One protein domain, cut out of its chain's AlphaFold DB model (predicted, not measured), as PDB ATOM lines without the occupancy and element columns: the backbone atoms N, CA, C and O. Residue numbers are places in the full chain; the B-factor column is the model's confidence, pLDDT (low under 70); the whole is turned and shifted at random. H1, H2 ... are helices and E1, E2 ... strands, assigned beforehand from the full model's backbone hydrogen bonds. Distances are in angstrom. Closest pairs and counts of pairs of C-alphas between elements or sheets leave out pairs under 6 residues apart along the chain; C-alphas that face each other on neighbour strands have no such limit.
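What this domain is: This is residues 10 to 134 of the 135 residues of an uncharacterized protein of Elusimicrobia bacterium GWC2_61_19 (UniProt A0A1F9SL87). Two four-stranded antiparallel sheets, E3 E1 E5 E8 and E2 E4 E10 E9, stand partly face to face like a V: they come close along E1 and E2, and the long helix H2 packs in the opening between E8 of the one and E9 and E10 of the other. At one end the first sheet is prolonged by a two-stranded hairpin, E6 and E7, with the short helix H1 beside E6; at the other end lies the long link of residues 50 to 62. The printed part has 125 residues with two named helices and ten named strands, in the order H1 E1 E2 E3 E4 E5 E6 E7 E8 H2 E9 E10. The class is mixed, helices and strands. The whole is compact, with a radius of gyration of the C-alphas of 15.1 A, yet elongated in outline, spanning 50 by 29 by 21 A.

Where its parts are: The sheet in the order E2, E4, E10, E9 holds E2, residues 29 to 34; E4, residues 44 to 49, 16.9 A long; E10, residues 126 to 133, 23.7 A; and E9, residues 116 to 122, 20.3 A. E10 ends at C-alpha 133 at (46.731, -34.728, 33.034). The sheet in the order E3, E1, E5, E8 holds E3, residues 36 to 38; E1, residues 16 to 23, 23.0 A; E5, residues 63 to 68, 16.8 A; and E8, residues 86 to 91, 16.3 A. The third sheet is the pair E6, residues 71 to 74, and E7, residues 80 to 83. H2, residues 98 to 111, is 20.0 A long and begins at C-alpha 98 at (28.941, -39.118, 19.026). H1, residues 10 to 13, begins at C-alpha 10 at (58.525, -24.733, 32.089).

How they stand to each other: The sheet E2 E4 E10 E9 is strongly twisted. N 31 and O 47 join E2 to E4 within hydrogen-bond range at 2.9 A, N 129 and O 46 join E4 to E10 at 2.8 A, and N 130 and O 119 join the hairpin E9 and E10 at 2.9 A. H2 is on this sheet, giving two layers, a helix on one face of a sheet. Its height over the sheet is 7.2 A; it lies over E10 and E9 and runs along the strands, at 3 degrees to E10 on the local plane. The closest C-alphas of H2 and E9 are those of Ala 106 and Ala 118, 4.7 A apart. H2 is also on the sheet E3 E1 E5 E8, at a height of 10.0 A, over E8 and slantwise to the strands at 44 degrees to E8 on the local plane. The two four-stranded sheets form a sandwich, two sheets face to face, their best planes 38 degrees apart. The closest C-alphas of E1 and E2 are those of Ser 23 and Gly 29, 5.7 A. E1 has staggered pairing, with E3 over residues 16 to 18, N 17 and O 37 at 3.0 A, and with E5 over residues 19 to 23, N 20 and O 67 at 2.9 A. N 66 and O 88 of E5 and E8 are at 2.9 A. E5 runs on into E6 at 27 degrees, and E7 runs on into E8 at 14 degrees. In the hairpin E6 and E7, N 81 and O 73 are at 2.8 A. The closest C-alphas of H1 and E6 are those of Glu 12 and Tyr 73, 5.5 A. In H2 every O i to N i+4 pair is within hydrogen-bond range, while H1 is too short for such a pair.

The domain as a whole: The two C-alphas farthest apart, those of Ala 56 and Asp 77, are 50.7 A apart. The printed part has no cut. The link E4 to E5, 13 residues, is long. The mean pLDDT of the printed part is 96.8, and no printed residue is under 70.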
ATOM      1  N   ASP A  10      59.246 -24.997  33.338       95.44
ATOM      2  CA  ASP A  10      58.525 -24.733  32.089       95.44
ATOM      3  C   ASP A  10      58.718 -25.871  31.084       95.44
ATOM      4  O   ASP A  10      57.765 -26.315  30.435       95.44
ATOM      5  N   ALA A  11      59.946 -26.391  30.995       95.62
ATOM      6  CA  ALA A  11      60.250 -27.531  30.143       95.62
ATOM      7  C   ALA A  11      59.508 -28.792  30.608       95.62
ATOM      8  O   ALA A  11      58.951 -29.506  29.776       95.62
ATOM      9  N   GLU A  12      59.464 -29.062  31.915       96.00
ATOM     10  CA  GLU A  12      58.787 -30.243  32.464       96.00
ATOM     11  C   GLU A  12      57.258 -30.141  32.378       96.00
ATOM     12  O   GLU A  12      56.600 -31.116  32.010       96.00
ATOM     13  N   LEU A  13      56.677 -28.960  32.613       96.00
ATOM     14  CA  LEU A  13      55.237 -28.722  32.481       96.00
ATOM     15  C   LEU A  13      54.762 -28.789  31.021       96.00
ATOM     16  O   LEU A  13      53.604 -29.130  30.774       96.00
ATOM     17  N   ALA A  14      55.634 -28.512  30.046       97.00
ATOM     18  CA  ALA A  14      55.334 -28.648  28.619       97.00
ATOM     19  C   ALA A  14      55.414 -30.098  28.097       97.00
ATOM     20  O   ALA A  14      54.937 -30.392  26.989       97.00
ATOM     21  N   LYS A  15      56.009 -31.021  28.866       97.56
ATOM     22  CA  LYS A  15      55.995 -32.454  28.541       97.56
ATOM     23  C   LYS A  15      54.605 -33.032  28.757       97.56
ATOM     24  O   LYS A  15      53.768 -32.473  29.461       97.56
ATOM     25  N   GLY A  16      54.344 -34.151  28.100       97.62
ATOM     26  CA  GLY A  16      53.019 -34.742  28.064       97.62
ATOM     27  C   GLY A  16      52.907 -35.842  27.032       97.62
ATOM     28  O   GLY A  16      53.848 -36.076  26.270       97.62
ATOM     29  N   ALA A  17      51.741 -36.472  27.005       98.44
ATOM     30  CA  ALA A  17      51.402 -37.479  26.018       98.44
ATOM     31  C   ALA A  17      50.857 -36.818  24.753       98.44
ATOM     32  O   ALA A  17      49.987 -35.946  24.826       98.44
ATOM     33  N   ASP A  18      51.327 -37.281  23.603       98.62
ATOM     34  CA  ASP A  18      50.683 -36.994  22.329       98.62
ATOM     35  C   ASP A  18      49.400 -37.824  22.239       98.62
ATOM     36  O   ASP A  18      49.394 -39.017  22.559       98.62
ATOM     37  N   LEU A  19      48.314 -37.175  21.828       98.69
ATOM     38  CA  LEU A  19      47.006 -37.769  21.614       98.69
ATOM     39  C   LEU A  19      46.824 -38.035  20.123       98.69
ATOM     40  O   LEU A  19      46.807 -37.106  19.315       98.69
ATOM     41  N   THR A  20      46.619 -39.297  19.771       98.62
ATOM     42  CA  THR A  20      46.211 -39.711  18.426       98.62
ATOM     43  C   THR A  20      44.865 -40.414  18.484       98.62
ATOM     44  O   THR A  20      44.498 -40.993  19.507       98.62
ATOM     45  N   ALA A  21      44.124 -40.376  17.381       98.31
ATOM     46  CA  ALA A  21      42.820 -41.010  17.286       98.31
ATOM     47  C   ALA A  21      42.638 -41.677  15.924       98.31
ATOM     48  O   ALA A  21      43.088 -41.141  14.912       98.31
ATOM     49  N   SER A  22      41.937 -42.806  15.919       98.25
ATOM     50  CA  SER A  22      41.573 -43.531  14.701       98.25
ATOM     51  C   SER A  22      40.147 -44.046  14.818       98.25
ATOM     52  O   SER A  22      39.748 -44.532  15.877       98.25
ATOM     53  N   SER A  23      39.386 -43.976  13.727       98.12
ATOM     54  CA  SER A  23      38.101 -44.666  13.621       98.12
ATOM     55  C   SER A  23      38.213 -45.815  12.634       98.12
ATOM     56  O   SER A  23      38.771 -45.657  11.550       98.12
ATOM     57  N   TYR A  24      37.656 -46.953  13.027       97.69
ATOM     58  CA  TYR A  24      37.448 -48.128  12.188       97.69
ATOM     59  C   TYR A  24      35.946 -48.395  11.997       97.69
ATOM     60  O   TYR A  24      35.542 -49.456  11.522       97.69
ATOM     61  N   ASP A  25      35.093 -47.454  12.405       97.81
ATOM     62  CA  ASP A  25      33.671 -47.462  12.094       97.81
ATOM     63  C   ASP A  25      33.420 -46.792  10.740       97.81
ATOM     64  O   ASP A  25      34.070 -45.812  10.379       97.81
ATOM     65  N   LYS A  26      32.463 -47.328   9.979       96.19
ATOM     66  CA  LYS A  26      32.178 -46.853   8.619       96.19
ATOM     67  C   LYS A  26      31.573 -45.450   8.589       96.19
ATOM     68  O   LYS A  26      31.705 -44.771   7.575       96.19
ATOM     69  N   THR A  27      30.870 -45.039   9.645       97.56
ATOM     70  CA  THR A  27      30.046 -43.819   9.638       97.56
ATOM     71  C   THR A  27      30.347 -42.867  10.789       97.56
ATOM     72  O   THR A  27      30.124 -41.665  10.640       97.56
ATOM     73  N   GLN A  28      30.869 -43.356  11.916       98.06
ATOM     74  CA  GLN A  28      31.344 -42.497  12.997       98.06
ATOM     75  C   GLN A  28      32.832 -42.183  12.820       98.06
ATOM     76  O   GLN A  28      33.671 -43.077  12.774       98.06
ATOM     77  N   GLY A  29      33.163 -40.900  12.721       98.31
ATOM     78  CA  GLY A  29      34.528 -40.400  12.554       98.31
ATOM     79  C   GLY A  29      35.142 -39.908  13.862       98.31
ATOM     80  O   GLY A  29      34.428 -39.628  14.828       98.31
ATOM     81  N   VAL A  30      36.468 -39.758  13.869       98.44
ATOM     82  CA  VAL A  30      37.210 -39.062  14.927       98.44
ATOM     83  C   VAL A  30      38.342 -38.228  14.338       98.44
ATOM     84  O   VAL A  30      38.989 -38.649  13.380       98.44
ATOM     85  N   ALA A  31      38.600 -37.066  14.928       98.25
ATOM     86  CA  ALA A  31      39.747 -36.222  14.628       98.25
ATOM     87  C   ALA A  31      40.337 -35.645  15.918       98.25
ATOM     88  O   ALA A  31      39.636 -35.465  16.911       98.25
ATOM     89  N   VAL A  32      41.629 -35.331  15.913       98.06
ATOM     90  CA  VAL A  32      42.297 -34.692  17.051       98.06
ATOM     91  C   VAL A  32      42.313 -33.181  16.835       98.06
ATOM     92  O   VAL A  32      42.950 -32.698  15.905       98.06
ATOM     93  N   ALA A  33      41.623 -32.441  17.703       97.50
ATOM     94  CA  ALA A  33      41.600 -30.977  17.690       97.50
ATOM     95  C   ALA A  33      42.744 -30.369  18.520       97.50
ATOM     96  O   ALA A  33      43.256 -29.303  18.186       97.50
ATOM     97  N   ALA A  34      43.177 -31.060  19.580       97.38
ATOM     98  CA  ALA A  34      44.360 -30.704  20.357       97.38
ATOM     99  C   ALA A  34      45.166 -31.967  20.679       97.38
ATOM    100  O   ALA A  34      44.690 -32.859  21.380       97.38
ATOM    101  N   GLY A  35      46.381 -32.048  20.140       96.62
ATOM    102  CA  GLY A  35      47.144 -33.296  20.081       96.62
ATOM    103  C   GLY A  35      48.073 -33.580  21.247       96.62
ATOM    104  O   GLY A  35      48.834 -34.531  21.149       96.62
ATOM    105  N   LYS A  36      48.064 -32.792  22.329       97.56
ATOM    106  CA  LYS A  36      48.989 -33.016  23.447       97.56
ATOM    107  C   LYS A  36      48.354 -32.738  24.802       97.56
ATOM    108  O   LYS A  36      47.885 -31.631  25.049       97.56
ATOM    109  N   VAL A  37      48.398 -33.735  25.682       98.06
ATOM    110  CA  VAL A  37      47.971 -33.644  27.083       98.06
ATOM    111  C   VAL A  37      49.206 -33.388  27.944       98.06
ATOM    112  O   VAL A  37      49.998 -34.303  28.172       98.06
ATOM    113  N   THR A  38      49.407 -32.153  28.399       98.12
ATOM    114  CA  THR A  38      50.638 -31.765  29.115       98.12
ATOM    115  C   THR A  38      50.511 -31.887  30.628       98.12
ATOM    116  O   THR A  38      49.425 -31.656  31.160       98.12
ATOM    117  N   VAL A  39      51.629 -32.102  31.325       97.06
ATOM    118  CA  VAL A  39      51.711 -32.066  32.799       97.06
ATOM    119  C   VAL A  39      51.217 -30.725  33.351       97.06
ATOM    120  O   VAL A  39      50.490 -30.699  34.336       97.06
ATOM    121  N   GLY A  40      51.515 -29.618  32.662       95.31
ATOM    122  CA  GLY A  40      51.039 -28.269  32.990       95.31
ATOM    123  C   GLY A  40      49.549 -28.014  32.740       95.31
ATOM    124  O   GLY A  40      49.127 -26.863  32.717       95.31
ATOM    125  N   GLY A  41      48.748 -29.057  32.511       94.56
ATOM    126  CA  GLY A  41      47.289 -28.965  32.461       94.56
ATOM    127  C   GLY A  41      46.685 -28.571  31.113       94.56
ATOM    128  O   GLY A  41      45.460 -28.520  31.011       94.56
ATOM    129  N   LYS A  42      47.482 -28.338  30.057       97.50
ATOM    130  CA  LYS A  42      46.926 -28.169  28.703       97.50
ATOM    131  C   LYS A  42      46.263 -29.477  28.250       97.50
ATOM    132  O   LYS A  42      46.926 -30.519  28.271       97.50
ATOM    133  N   PRO A  43      44.976 -29.440  27.863       98.19
ATOM    134  CA  PRO A  43      44.248 -30.639  27.496       98.19
ATOM    135  C   PRO A  43      44.556 -31.102  26.073       98.19
ATOM    136  O   PRO A  43      44.767 -30.294  25.168       98.19
ATOM    137  N   GLY A  44      44.457 -32.412  25.870       98.56
ATOM    138  CA  GLY A  44      44.238 -33.005  24.554       98.56
ATOM    139  C   GLY A  44      42.740 -33.110  24.272       98.56
ATOM    140  O   GLY A  44      41.947 -33.311  25.192       98.56
ATOM    141  N   VAL A  45      42.340 -32.960  23.011       98.75
ATOM    142  CA  VAL A  45      40.931 -32.967  22.599       98.75
ATOM    143  C   VAL A  45      40.766 -33.801  21.337       98.75
ATOM    144  O   VAL A  45      41.409 -33.525  20.323       98.75
ATOM    145  N   ALA A  46      39.866 -34.782  21.392       98.69
ATOM    146  CA  ALA A  46      39.401 -35.531  20.228       98.69
ATOM    147  C   ALA A  46      37.930 -35.200  19.942       98.69
ATOM    148  O   ALA A  46      37.100 -35.247  20.849       98.69
ATOM    149  N   GLU A  47      37.605 -34.871  18.695       98.75
ATOM    150  CA  GLU A  47      36.240 -34.674  18.208       98.75
ATOM    151  C   GLU A  47      35.727 -35.954  17.551       98.75
ATOM    152  O   GLU A  47      36.405 -36.533  16.709       98.75
ATOM    153  N   ILE A  48      34.515 -36.368  17.909       98.81
ATOM    154  CA  ILE A  48      33.803 -37.515  17.350       98.81
ATOM    155  C   ILE A  48      32.592 -36.991  16.580       98.81
ATOM    156  O   ILE A  48      31.871 -36.111  17.063       98.81
ATOM    157  N   THR A  49      32.342 -37.540  15.394       98.62
ATOM    158  CA  THR A  49      31.254 -37.100  14.510       98.62
ATOM    159  C   THR A  49      30.444 -38.265  13.970       98.62
ATOM    160  O   THR A  49      31.010 -39.300  13.642       98.62
ATOM    161  N   GLY A  50      29.145 -38.067  13.772       98.06
ATOM    162  CA  GLY A  50      28.251 -39.039  13.149       98.06
ATOM    163  C   GLY A  50      27.697 -40.091  14.111       98.06
ATOM    164  O   GLY A  50      27.954 -40.084  15.318       98.06
ATOM    165  N   LEU A  51      26.895 -40.990  13.547       98.31
ATOM    166  CA  LEU A  51      26.327 -42.150  14.231       98.31
ATOM    167  C   LEU A  51      27.134 -43.389  13.863       98.31
ATOM    168  O   LEU A  51      27.547 -43.530  12.712       98.31
ATOM    169  N   ALA A  52      27.349 -44.280  14.821       97.81
ATOM    170  CA  ALA A  52      28.108 -45.497  14.583       97.81
ATOM    171  C   ALA A  52      27.310 -46.519  13.768       97.81
ATOM    172  O   ALA A  52      26.130 -46.765  14.035       97.81
ATOM    173  N   THR A  53      27.984 -47.169  12.823       97.19
ATOM    174  CA  THR A  53      27.479 -48.406  12.218       97.19
ATOM    175  C   THR A  53      27.512 -49.536  13.249       97.19
ATOM    176  O   THR A  53      26.587 -50.344  13.316       97.19
ATOM    177  N   GLY A  54      28.536 -49.540  14.105       92.75
ATOM    178  CA  GLY A  54      28.710 -50.494  15.190       92.75
ATOM    179  C   GLY A  54      29.492 -51.742  14.786       92.75
ATOM    180  O   GLY A  54      29.668 -52.061  13.608       92.75
ATOM    181  N   ARG A  55      29.979 -52.468  15.795       92.88
ATOM    182  CA  ARG A  55      30.777 -53.685  15.618       92.88
ATOM    183  C   ARG A  55      29.883 -54.898  15.358       92.88
ATOM    184  O   ARG A  55      29.136 -55.319  16.237       92.88
ATOM    185  N   ALA A  56      30.006 -55.493  14.170       84.19
ATOM    186  CA  ALA A  56      29.234 -56.673  13.757       84.19
ATOM    187  C   ALA A  56      29.939 -58.025  14.017       84.19
ATOM    188  O   ALA A  56      29.332 -59.075  13.822       84.19
ATOM    189  N   GLY A  57      31.211 -58.032  14.442       83.00
ATOM    190  CA  GLY A  57      31.993 -59.265  14.613       83.00
ATOM    191  C   GLY A  57      33.284 -59.097  15.422       83.00
ATOM    192  O   GLY A  57      33.502 -58.076  16.068       83.00
ATOM    193  N   GLY A  58      34.162 -60.104  15.389       81.31
ATOM    194  CA  GLY A  58      35.378 -60.176  16.219       81.31
ATOM    195  C   GLY A  58      36.557 -59.278  15.800       81.31
ATOM    196  O   GLY A  58      37.556 -59.241  16.514       81.31
ATOM    197  N   GLY A  59      36.458 -58.531  14.694       88.94
ATOM    198  CA  GLY A  59      37.523 -57.653  14.171       88.94
ATOM    199  C   GLY A  59      37.545 -56.239  14.770       88.94
ATOM    200  O   GLY A  59      36.792 -55.956  15.700       88.94
ATOM    201  N   ILE A  60      38.406 -55.360  14.242       93.38
ATOM    202  CA  ILE A  60      38.496 -53.941  14.651       93.38
ATOM    203  C   ILE A  60      37.400 -53.063  14.033       93.38
ATOM    204  O   ILE A  60      37.188 -51.944  14.488       93.38
ATOM    205  N   ASP A  61      36.691 -53.560  13.021       96.00
ATOM    206  CA  ASP A  61      35.618 -52.824  12.358       96.00
ATOM    207  C   ASP A  61      34.506 -52.446  13.344       96.00
ATOM    208  O   ASP A  61      34.073 -53.257  14.170       96.00
ATOM    209  N   GLY A  62      34.027 -51.206  13.252       96.19
ATOM    210  CA  GLY A  62      33.043 -50.665  14.190       96.19
ATOM    211  C   GLY A  62      33.633 -50.313  15.557       96.19
ATOM    212  O   GLY A  62      32.918 -50.318  16.561       96.19
ATOM    213  N   THR A  63      34.941 -50.046  15.622       97.75
ATOM    214  CA  THR A  63      35.609 -49.538  16.826       97.75
ATOM    215  C   THR A  63      36.133 -48.123  16.623       97.75
ATOM    216  O   THR A  63      36.369 -47.671  15.502       97.75
ATOM    217  N   LEU A  64      36.349 -47.430  17.736       98.19
ATOM    218  CA  LEU A  64      37.035 -46.148  17.769       98.19
ATOM    219  C   LEU A  64      38.185 -46.226  18.768       98.19
ATOM    220  O   LEU A  64      38.086 -46.895  19.800       98.19
ATOM    221  N   ASN A  65      39.286 -45.560  18.448       98.19
ATOM    222  CA  ASN A  65      40.524 -45.634  19.195       98.19
ATOM    223  C   ASN A  65      41.032 -44.253  19.595       98.19
ATOM    224  O   ASN A  65      41.103 -43.360  18.753       98.19
ATOM    225  N   LEU A  66      41.450 -44.124  20.855       98.50
ATOM    226  CA  LEU A  66      42.299 -43.042  21.336       98.50
ATOM    227  C   LEU A  66      43.604 -43.640  21.864       98.50
ATOM    228  O   LEU A  66      43.590 -44.629  22.602       98.50
ATOM    229  N   TRP A  67      44.724 -43.016  21.522       98.31
ATOM    230  CA  TRP A  67      46.042 -43.404  22.006       98.31
ATOM    231  C   TRP A  67      46.758 -42.211  22.632       98.31
ATOM    232  O   TRP A  67      46.816 -41.133  22.046       98.31
ATOM    233  N   LEU A  68      47.310 -42.431  23.825       98.50
ATOM    234  CA  LEU A  68      48.173 -41.497  24.543       98.50
ATOM    235  C   LEU A  68      49.595 -42.060  24.549       98.50
ATOM    236  O   LEU A  68      49.815 -43.173  25.038       98.50
ATOM    237  N   SER A  69      50.557 -41.311  24.010       98.38
ATOM    238  CA  SER A  69      51.954 -41.747  23.967       98.38
ATOM    239  C   SER A  69      52.594 -41.831  25.360       98.38
ATOM    240  O   SER A  69      52.140 -41.234  26.337       98.38
ATOM    241  N   ILE A  70      53.659 -42.630  25.458       98.06
ATOM    242  CA  ILE A  70      54.506 -42.685  26.653       98.06
ATOM    243  C   ILE A  70      55.318 -41.393  26.767       98.06
ATOM    244  O   ILE A  70      55.857 -40.906  25.775       98.06
ATOM    245  N   PHE A  71      55.479 -40.878  27.984       97.69
ATOM    246  CA  PHE A  71      56.389 -39.765  28.239       97.69
ATOM    247  C   PHE A  71      57.005 -39.845  29.639       97.69
ATOM    248  O   PHE A  71      56.629 -40.670  30.477       97.69
ATOM    249  N   ARG A  72      58.001 -38.990  29.877       97.25
ATOM    250  CA  ARG A  72      58.689 -38.843  31.163       97.25
ATOM    251  C   ARG A  72      58.809 -37.370  31.505       97.25
ATOM    252  O   ARG A  72      58.963 -36.558  30.595       97.25
ATOM    253  N   TYR A  73      58.791 -37.043  32.785       96.00
ATOM    254  CA  TYR A  73      59.071 -35.696  33.269       96.00
ATOM    255  C   TYR A  73      59.734 -35.758  34.644       96.00
ATOM    256  O   TYR A  73      59.609 -36.750  35.361       96.00
ATOM    257  N   MET A  74      60.479 -34.716  34.980       95.56
ATOM    258  CA  MET A  74      61.109 -34.533  36.278       95.56
ATOM    259  C   MET A  74      60.172 -33.730  37.185       95.56
ATOM    260  O   MET A  74      59.560 -32.757  36.749       95.56
ATOM    261  N   ARG A  75      60.047 -34.134  38.447       92.44
ATOM    262  CA  ARG A  75      59.360 -33.376  39.498       92.44
ATOM    263  C   ARG A  75      60.306 -32.354  40.146       92.44
ATOM    264  O   ARG A  75      61.521 -32.509  40.037       92.44
ATOM    265  N   PRO A  76      59.787 -31.353  40.886       92.12
ATOM    266  CA  PRO A  76      60.627 -30.380  41.596       92.12
ATOM    267  C   PRO A  76      61.639 -30.996  42.576       92.12
ATOM    268  O   PRO A  76      62.670 -30.392  42.859       92.12
ATOM    269  N   ASP A  77      61.360 -32.195  43.095       92.00
ATOM    270  CA  ASP A  77      62.252 -32.942  43.990       92.00
ATOM    271  C   ASP A  77      63.365 -33.719  43.251       92.00
ATOM    272  O   ASP A  77      64.201 -34.358  43.890       92.00
ATOM    273  N   GLY A  78      63.400 -33.654  41.916       91.06
ATOM    274  CA  GLY A  78      64.355 -34.359  41.057       91.06
ATOM    275  C   GLY A  78      63.927 -35.774  40.653       91.06
ATOM    276  O   GLY A  78      64.633 -36.423  39.878       91.06
ATOM    277  N   THR A  79      62.778 -36.265  41.124       93.75
ATOM    278  CA  THR A  79      62.260 -37.590  40.757       93.75
ATOM    279  C   THR A  79      61.832 -37.616  39.290       93.75
ATOM    280  O   THR A  79      61.107 -36.733  38.837       93.75
ATOM    281  N   ILE A  80      62.239 -38.647  38.538       95.38
ATOM    282  CA  ILE A  80      61.768 -38.860  37.161       95.38
ATOM    283  C   ILE A  80      60.526 -39.745  37.157       95.38
ATOM    284  O   ILE A  80      60.598 -40.963  37.358       95.38
ATOM    285  N   ASN A  81      59.396 -39.146  36.817       95.56
ATOM    286  CA  ASN A  81      58.143 -39.846  36.620       95.56
ATOM    287  C   ASN A  81      58.042 -40.407  35.205       95.56
ATOM    288  O   ASN A  81      58.417 -39.769  34.221       95.56
ATOM    289  N   HIS A  82      57.514 -41.624  35.118       96.38
ATOM    290  CA  HIS A  82      57.331 -42.362  33.876       96.38
ATOM    291  C   HIS A  82      55.844 -42.649  33.699       96.38
ATOM    292  O   HIS A  82      55.258 -43.394  34.483       96.38
ATOM    293  N   VAL A  83      55.231 -42.072  32.668       96.81
ATOM    294  CA  VAL A  83      53.805 -42.257  32.386       96.81
ATOM    295  C   VAL A  83      53.676 -43.169  31.179       96.81
ATOM    296  O   VAL A  83      53.982 -42.773  30.057       96.81
ATOM    297  N   GLY A  84      53.258 -44.412  31.424       96.44
ATOM    298  CA  GLY A  84      53.110 -45.429  30.386       96.44
ATOM    299  C   GLY A  84      52.047 -45.063  29.351       96.44
ATOM    300  O   GLY A  84      50.968 -44.578  29.709       96.44
ATOM    301  N   GLY A  85      52.336 -45.366  28.083       96.69
ATOM    302  CA  GLY A  85      51.390 -45.185  26.984       96.69
ATOM    303  C   GLY A  85      50.075 -45.935  27.216       96.69
ATOM    304  O   GLY A  85      49.999 -46.894  28.003       96.69
ATOM    305  N   TRP A  86      49.017 -45.476  26.555       97.88
ATOM    306  CA  TRP A  86      47.682 -46.019  26.748       97.88
ATOM    307  C   TRP A  86      46.903 -46.103  25.441       97.88
ATOM    308  O   TRP A  86      46.556 -45.084  24.855       97.88
ATOM    309  N   ASN A  87      46.602 -47.336  25.031       97.44
ATOM    310  CA  ASN A  87      45.641 -47.640  23.981       97.44
ATOM    311  C   ASN A  87      44.248 -47.795  24.592       97.44
ATOM    312  O   ASN A  87      44.061 -48.652  25.458       97.44
ATOM    313  N   ILE A  88      43.284 -47.006  24.126       97.69
ATOM    314  CA  ILE A  88      41.881 -47.120  24.507       97.69
ATOM    315  C   ILE A  88      41.075 -47.389  23.243       97.69
ATOM    316  O   ILE A  88      40.867 -46.499  22.422       97.69
ATOM    317  N   MET A  89      40.611 -48.624  23.092       97.00
ATOM    318  CA  MET A  89      39.769 -49.040  21.975       97.00
ATOM    319  C   MET A  89      38.371 -49.368  22.485       97.00
ATOM    320  O   MET A  89      38.212 -50.216  23.361       97.00
ATOM    321  N   LEU A  90      37.360 -48.714  21.918       97.50
ATOM    322  CA  LEU A  90      35.959 -48.952  22.241       97.50
ATOM    323  C   LEU A  90      35.251 -49.598  21.057       97.50
ATOM    324  O   LEU A  90      35.300 -49.085  19.941       97.50
ATOM    325  N   ALA A  91      34.560 -50.706  21.315       97.31
ATOM    326  CA  ALA A  91      33.599 -51.263  20.374       97.31
ATOM    327  C   ALA A  91      32.311 -50.441  20.414       97.31
ATOM    328  O   ALA A  91      31.747 -50.225  21.488       97.31
ATOM    329  N   LEU A  92      31.859 -49.989  19.248       97.69
ATOM    330  CA  LEU A  92      30.669 -49.162  19.125       97.69
ATOM    331  C   LEU A  92      29.433 -50.033  18.918       97.69
ATOM    332  O   LEU A  92      29.487 -51.097  18.295       97.69
ATOM    333  N   LYS A  93      28.297 -49.558  19.419       96.94
ATOM    334  CA  LYS A  93      26.982 -50.140  19.136       96.94
ATOM    335  C   LYS A  93      26.376 -49.476  17.904       96.94
ATOM    336  O   LYS A  93      26.610 -48.296  17.656       96.94
ATOM    337  N   ALA A  94      25.567 -50.216  17.152       97.31
ATOM    338  CA  ALA A  94      24.828 -49.644  16.031       97.31
ATOM    339  C   ALA A  94      23.934 -48.485  16.505       97.31
ATOM    340  O   ALA A  94      23.240 -48.603  17.515       97.31
ATOM    341  N   GLY A  95      23.980 -47.361  15.791       97.69
ATOM    342  CA  GLY A  95      23.233 -46.145  16.120       97.69
ATOM    343  C   GLY A  95      23.804 -45.326  17.281       97.69
ATOM    344  O   GLY A  95      23.230 -44.288  17.609       97.69
ATOM    345  N   GLN A  96      24.924 -45.746  17.884       98.38
ATOM    346  CA  GLN A  96      25.554 -45.015  18.981       98.38
ATOM    347  C   GLN A  96      25.942 -43.604  18.534       98.38
ATOM    348  O   GLN A  96      26.612 -43.404  17.516       98.38
ATOM    349  N   THR A  97      25.506 -42.615  19.303       98.69
ATOM    350  CA  THR A  97      25.737 -41.198  19.032       98.69
ATOM    351  C   THR A  97      27.178 -40.793  19.331       98.69
ATOM    352  O   THR A  97      27.875 -41.431  20.120       98.69
ATOM    353  N   ALA A  98      27.626 -39.683  18.741       98.69
ATOM    354  CA  ALA A  98      28.941 -39.118  19.026       98.69
ATOM    355  C   ALA A  98      29.113 -38.795  20.521       98.69
ATOM    356  O   ALA A  98      30.169 -39.063  21.093       98.69
ATOM    357  N   LEU A  99      28.068 -38.262  21.170       98.75
ATOM    358  CA  LEU A  99      28.091 -37.937  22.599       98.75
ATOM    359  C   LEU A  99      28.179 -39.186  23.481       98.75
ATOM    360  O   LEU A  99      28.933 -39.181  24.448       98.75
ATOM    361  N   GLU A 100      27.458 -40.258  23.148       98.75
ATOM    362  CA  GLU A 100      27.564 -41.529  23.877       98.75
ATOM    363  C   GLU A 100      28.966 -42.126  23.745       98.75
ATOM    364  O   GLU A 100      29.535 -42.576  24.738       98.75
ATOM    365  N   THR A 101      29.564 -42.077  22.551       98.69
ATOM    366  CA  THR A 101      30.954 -42.510  22.348       98.69
ATOM    367  C   THR A 101      31.934 -41.649  23.140       98.69
ATOM    368  O   THR A 101      32.796 -42.189  23.834       98.69
ATOM    369  N   ALA A 102      31.780 -40.324  23.111       98.81
ATOM    370  CA  ALA A 102      32.615 -39.421  23.895       98.81
ATOM    371  C   ALA A 102      32.494 -39.700  25.405       98.81
ATOM    372  O   ALA A 102      33.498 -39.790  26.114       98.81
ATOM    373  N   ALA A 103      31.268 -39.897  25.895       98.81
ATOM    374  CA  ALA A 103      30.997 -40.230  27.289       98.81
ATOM    375  C   ALA A 103      31.598 -41.585  27.684       98.81
ATOM    376  O   ALA A 103      32.154 -41.704  28.775       98.81
ATOM    377  N   ALA A 104      31.555 -42.582  26.796       98.69
ATOM    378  CA  ALA A 104      32.168 -43.886  27.029       98.69
ATOM    379  C   ALA A 104      33.697 -43.790  27.159       98.69
ATOM    380  O   ALA A 104      34.267 -44.384  28.077       98.69
ATOM    381  N   PHE A 105      34.364 -42.991  26.317       98.75
ATOM    382  CA  PHE A 105      35.795 -42.707  26.480       98.75
ATOM    383  C   PHE A 105      36.085 -41.997  27.797       98.75
ATOM    384  O   PHE A 105      36.994 -42.403  28.520       98.75
ATOM    385  N   ALA A 106      35.307 -40.967  28.135       98.75
ATOM    386  CA  ALA A 106      35.498 -40.233  29.377       98.75
ATOM    387  C   ALA A 106      35.337 -41.143  30.605       98.75
ATOM    388  O   ALA A 106      36.173 -41.115  31.508       98.75
ATOM    389  N   ALA A 107      34.312 -41.997  30.616       98.69
ATOM    390  CA  ALA A 107      34.088 -42.978  31.672       98.69
ATOM    391  C   ALA A 107      35.252 -43.976  31.783       98.69
ATOM    392  O   ALA A 107      35.758 -44.194  32.882       98.69
ATOM    393  N   TYR A 108      35.720 -44.525  30.656       98.44
ATOM    394  CA  TYR A 108      36.854 -45.453  30.636       98.44
ATOM    395  C   TYR A 108      38.134 -44.801  31.177       98.44
ATOM    396  O   TYR A 108      38.823 -45.385  32.013       98.44
ATOM    397  N   ILE A 109      38.434 -43.574  30.742       98.25
ATOM    398  CA  ILE A 109      39.610 -42.825  31.201       98.25
ATOM    399  C   ILE A 109      39.521 -42.558  32.705       98.25
ATOM    400  O   ILE A 109      40.473 -42.824  33.433       98.25
ATOM    401  N   ASN A 110      38.369 -42.081  33.180       98.00
ATOM    402  CA  ASN A 110      38.176 -41.712  34.580       98.00
ATOM    403  C   ASN A 110      38.180 -42.911  35.540       98.00
ATOM    404  O   ASN A 110      38.501 -42.718  36.714       98.00
ATOM    405  N   ALA A 111      37.828 -44.106  35.057       97.38
ATOM    406  CA  ALA A 111      37.907 -45.359  35.806       97.38
ATOM    407  C   ALA A 111      39.324 -45.964  35.831       97.38
ATOM    408  O   ALA A 111      39.608 -46.840  36.646       97.38
ATOM    409  N   GLY A 112      40.212 -45.522  34.935       93.44
ATOM    410  CA  GLY A 112      41.598 -45.971  34.891       93.44
ATOM    411  C   GLY A 112      42.441 -45.429  36.049       93.44
ATOM    412  O   GLY A 112      42.136 -44.408  36.658       93.44
ATOM    413  N   THR A 113      43.557 -46.104  36.324       92.69
ATOM    414  CA  THR A 113      44.521 -45.717  37.372       92.69
ATOM    415  C   THR A 113      45.589 -44.733  36.894       92.69
ATOM    416  O   THR A 113      46.412 -44.278  37.685       92.69
ATOM    417  N   ARG A 114      45.618 -44.420  35.594       94.00
ATOM    418  CA  ARG A 114      46.560 -43.449  35.027       94.00
ATOM    419  C   ARG A 114      46.162 -42.023  35.435       94.00
ATOM    420  O   ARG A 114      44.975 -41.772  35.629       94.00
ATOM    421  N   PRO A 115      47.122 -41.082  35.504       95.69
ATOM    422  CA  PRO A 115      46.900 -39.694  35.928       95.69
ATOM    423  C   PRO A 115      46.214 -38.854  34.837       95.69
ATOM    424  O   PRO A 115      46.696 -37.797  34.437       95.69
ATOM    425  N   TYR A 116      45.092 -39.340  34.312       97.81
ATOM    426  CA  TYR A 116      44.279 -38.643  33.329       97.81
ATOM    427  C   TYR A 116      42.855 -38.494  33.841       97.81
ATOM    428  O   TYR A 116      42.298 -39.389  34.480       97.81
ATOM    429  N   LYS A 117      42.245 -37.358  33.519       98.12
ATOM    430  CA  LYS A 117      40.809 -37.137  33.656       98.12
ATOM    431  C   LYS A 117      40.244 -36.730  32.317       98.12
ATOM    432  O   LYS A 117      40.928 -36.105  31.515       98.12
ATOM    433  N   ALA A 118      39.001 -37.111  32.075       98.50
ATOM    434  CA  ALA A 118      38.338 -36.818  30.825       98.50
ATOM    435  C   ALA A 118      36.904 -36.349  31.032       98.50
ATOM    436  O   ALA A 118      36.215 -36.766  31.965       98.50
ATOM    437  N   GLN A 119      36.452 -35.496  30.123       98.56
ATOM    438  CA  GLN A 119      35.089 -34.997  30.079       98.56
ATOM    439  C   GLN A 119      34.568 -35.057  28.648       98.56
ATOM    440  O   GLN A 119      35.279 -34.714  27.704       98.56
ATOM    441  N   ALA A 120      33.314 -35.479  28.510       98.69
ATOM    442  CA  ALA A 120      32.590 -35.452  27.251       98.69
ATOM    443  C   ALA A 120      31.676 -34.227  27.180       98.69
ATOM    444  O   ALA A 120      31.079 -33.828  28.183       98.69
ATOM    445  N   SER A 121      31.536 -33.650  25.993       98.44
ATOM    446  CA  SER A 121      30.604 -32.555  25.723       98.44
ATOM    447  C   SER A 121      30.173 -32.557  24.259       98.44
ATOM    448  O   SER A 121      30.832 -33.152  23.409       98.44
ATOM    449  N   GLY A 122      29.053 -31.899  23.955       98.06
ATOM    450  CA  GLY A 122      28.559 -31.720  22.590       98.06
ATOM    451  C   GLY A 122      27.153 -32.274  22.377       98.06
ATOM    452  O   GLY A 122      26.307 -32.235  23.266       98.06
ATOM    453  N   THR A 123      26.896 -32.747  21.164       98.12
ATOM    454  CA  THR A 123      25.581 -33.142  20.647       98.12
ATOM    455  C   THR A 123      25.586 -34.591  20.161       98.12
ATOM    456  O   THR A 123      26.631 -35.233  20.062       98.12
ATOM    457  N   LYS A 124      24.414 -35.102  19.768       97.56
ATOM    458  CA  LYS A 124      24.271 -36.466  19.233       97.56
ATOM    459  C   LYS A 124      25.156 -36.755  18.013       97.56
ATOM    460  O   LYS A 124      25.592 -37.886  17.842       97.56
ATOM    461  N   ILE A 125      25.415 -35.764  17.165       97.94
ATOM    462  CA  ILE A 125      26.136 -35.964  15.894       97.94
ATOM    463  C   ILE A 125      27.549 -35.384  15.894       97.94
ATOM    464  O   ILE A 125      28.323 -35.697  14.998       97.94
ATOM    465  N   LYS A 126      27.890 -34.542  16.870       98.44
ATOM    466  CA  LYS A 126      29.234 -33.990  17.041       98.44
ATOM    467  C   LYS A 126      29.505 -33.786  18.522       98.44
ATOM    468  O   LYS A 126      28.780 -33.024  19.161       98.44
ATOM    469  N   ALA A 127      30.539 -34.432  19.041       98.69
ATOM    470  CA  ALA A 127      30.940 -34.355  20.438       98.69
ATOM    471  C   ALA A 127      32.462 -34.322  20.571       98.69
ATOM    472  O   ALA A 127      33.179 -34.652  19.631       98.69
ATOM    473  N   SER A 128      32.959 -33.942  21.740       98.62
ATOM    474  CA  SER A 128      34.381 -33.928  22.062       98.62
ATOM    475  C   SER A 128      34.669 -34.682  23.349       98.62
ATOM    476  O   SER A 128      33.865 -34.654  24.282       98.62
ATOM    477  N   VAL A 129      35.845 -35.304  23.406       98.69
ATOM    478  CA  VAL A 129      36.471 -35.812  24.628       98.69
ATOM    479  C   VAL A 129      37.666 -34.925  24.938       98.69
ATOM    480  O   VAL A 129      38.648 -34.922  24.195       98.69
ATOM    481  N   THR A 130      37.582 -34.185  26.036       98.75
ATOM    482  CA  THR A 130      38.680 -33.371  26.565       98.75
ATOM    483  C   THR A 130      39.403 -34.174  27.630       98.75
ATOM    484  O   THR A 130      38.765 -34.616  28.581       98.75
ATOM    485  N   ILE A 131      40.716 -34.354  27.490       98.69
ATOM    486  CA  ILE A 131      41.561 -35.148  28.389       98.69
ATOM    487  C   ILE A 131      42.605 -34.231  29.024       98.69
ATOM    488  O   ILE A 131      43.348 -33.551  28.318       98.69
ATOM    489  N   THR A 132      42.695 -34.236  30.349       98.44
ATOM    490  CA  THR A 132      43.691 -33.492  31.127       98.44
ATOM    491  C   THR A 132      44.575 -34.441  31.921       98.44
ATOM    492  O   THR A 132      44.124 -35.490  32.385       98.44
ATOM    493  N   TYR A 133      45.842 -34.068  32.086       97.62
ATOM    494  CA  TYR A 133      46.731 -34.728  33.034       97.62
ATOM    495  C   TYR A 133      46.402 -34.233  34.446       97.62
ATOM    496  O   TYR A 133      46.287 -33.026  34.666       97.62
ATOM    497  N   LYS A 134      46.221 -35.155  35.391       91.81
ATOM    498  CA  LYS A 134      45.944 -34.844  36.794       91.81
ATOM    499  C   LYS A 134      46.616 -35.888  37.679       91.81
ATOM    500  O   LYS A 134      46.107 -37.001  37.813       91.81
TER     501      LYS A 134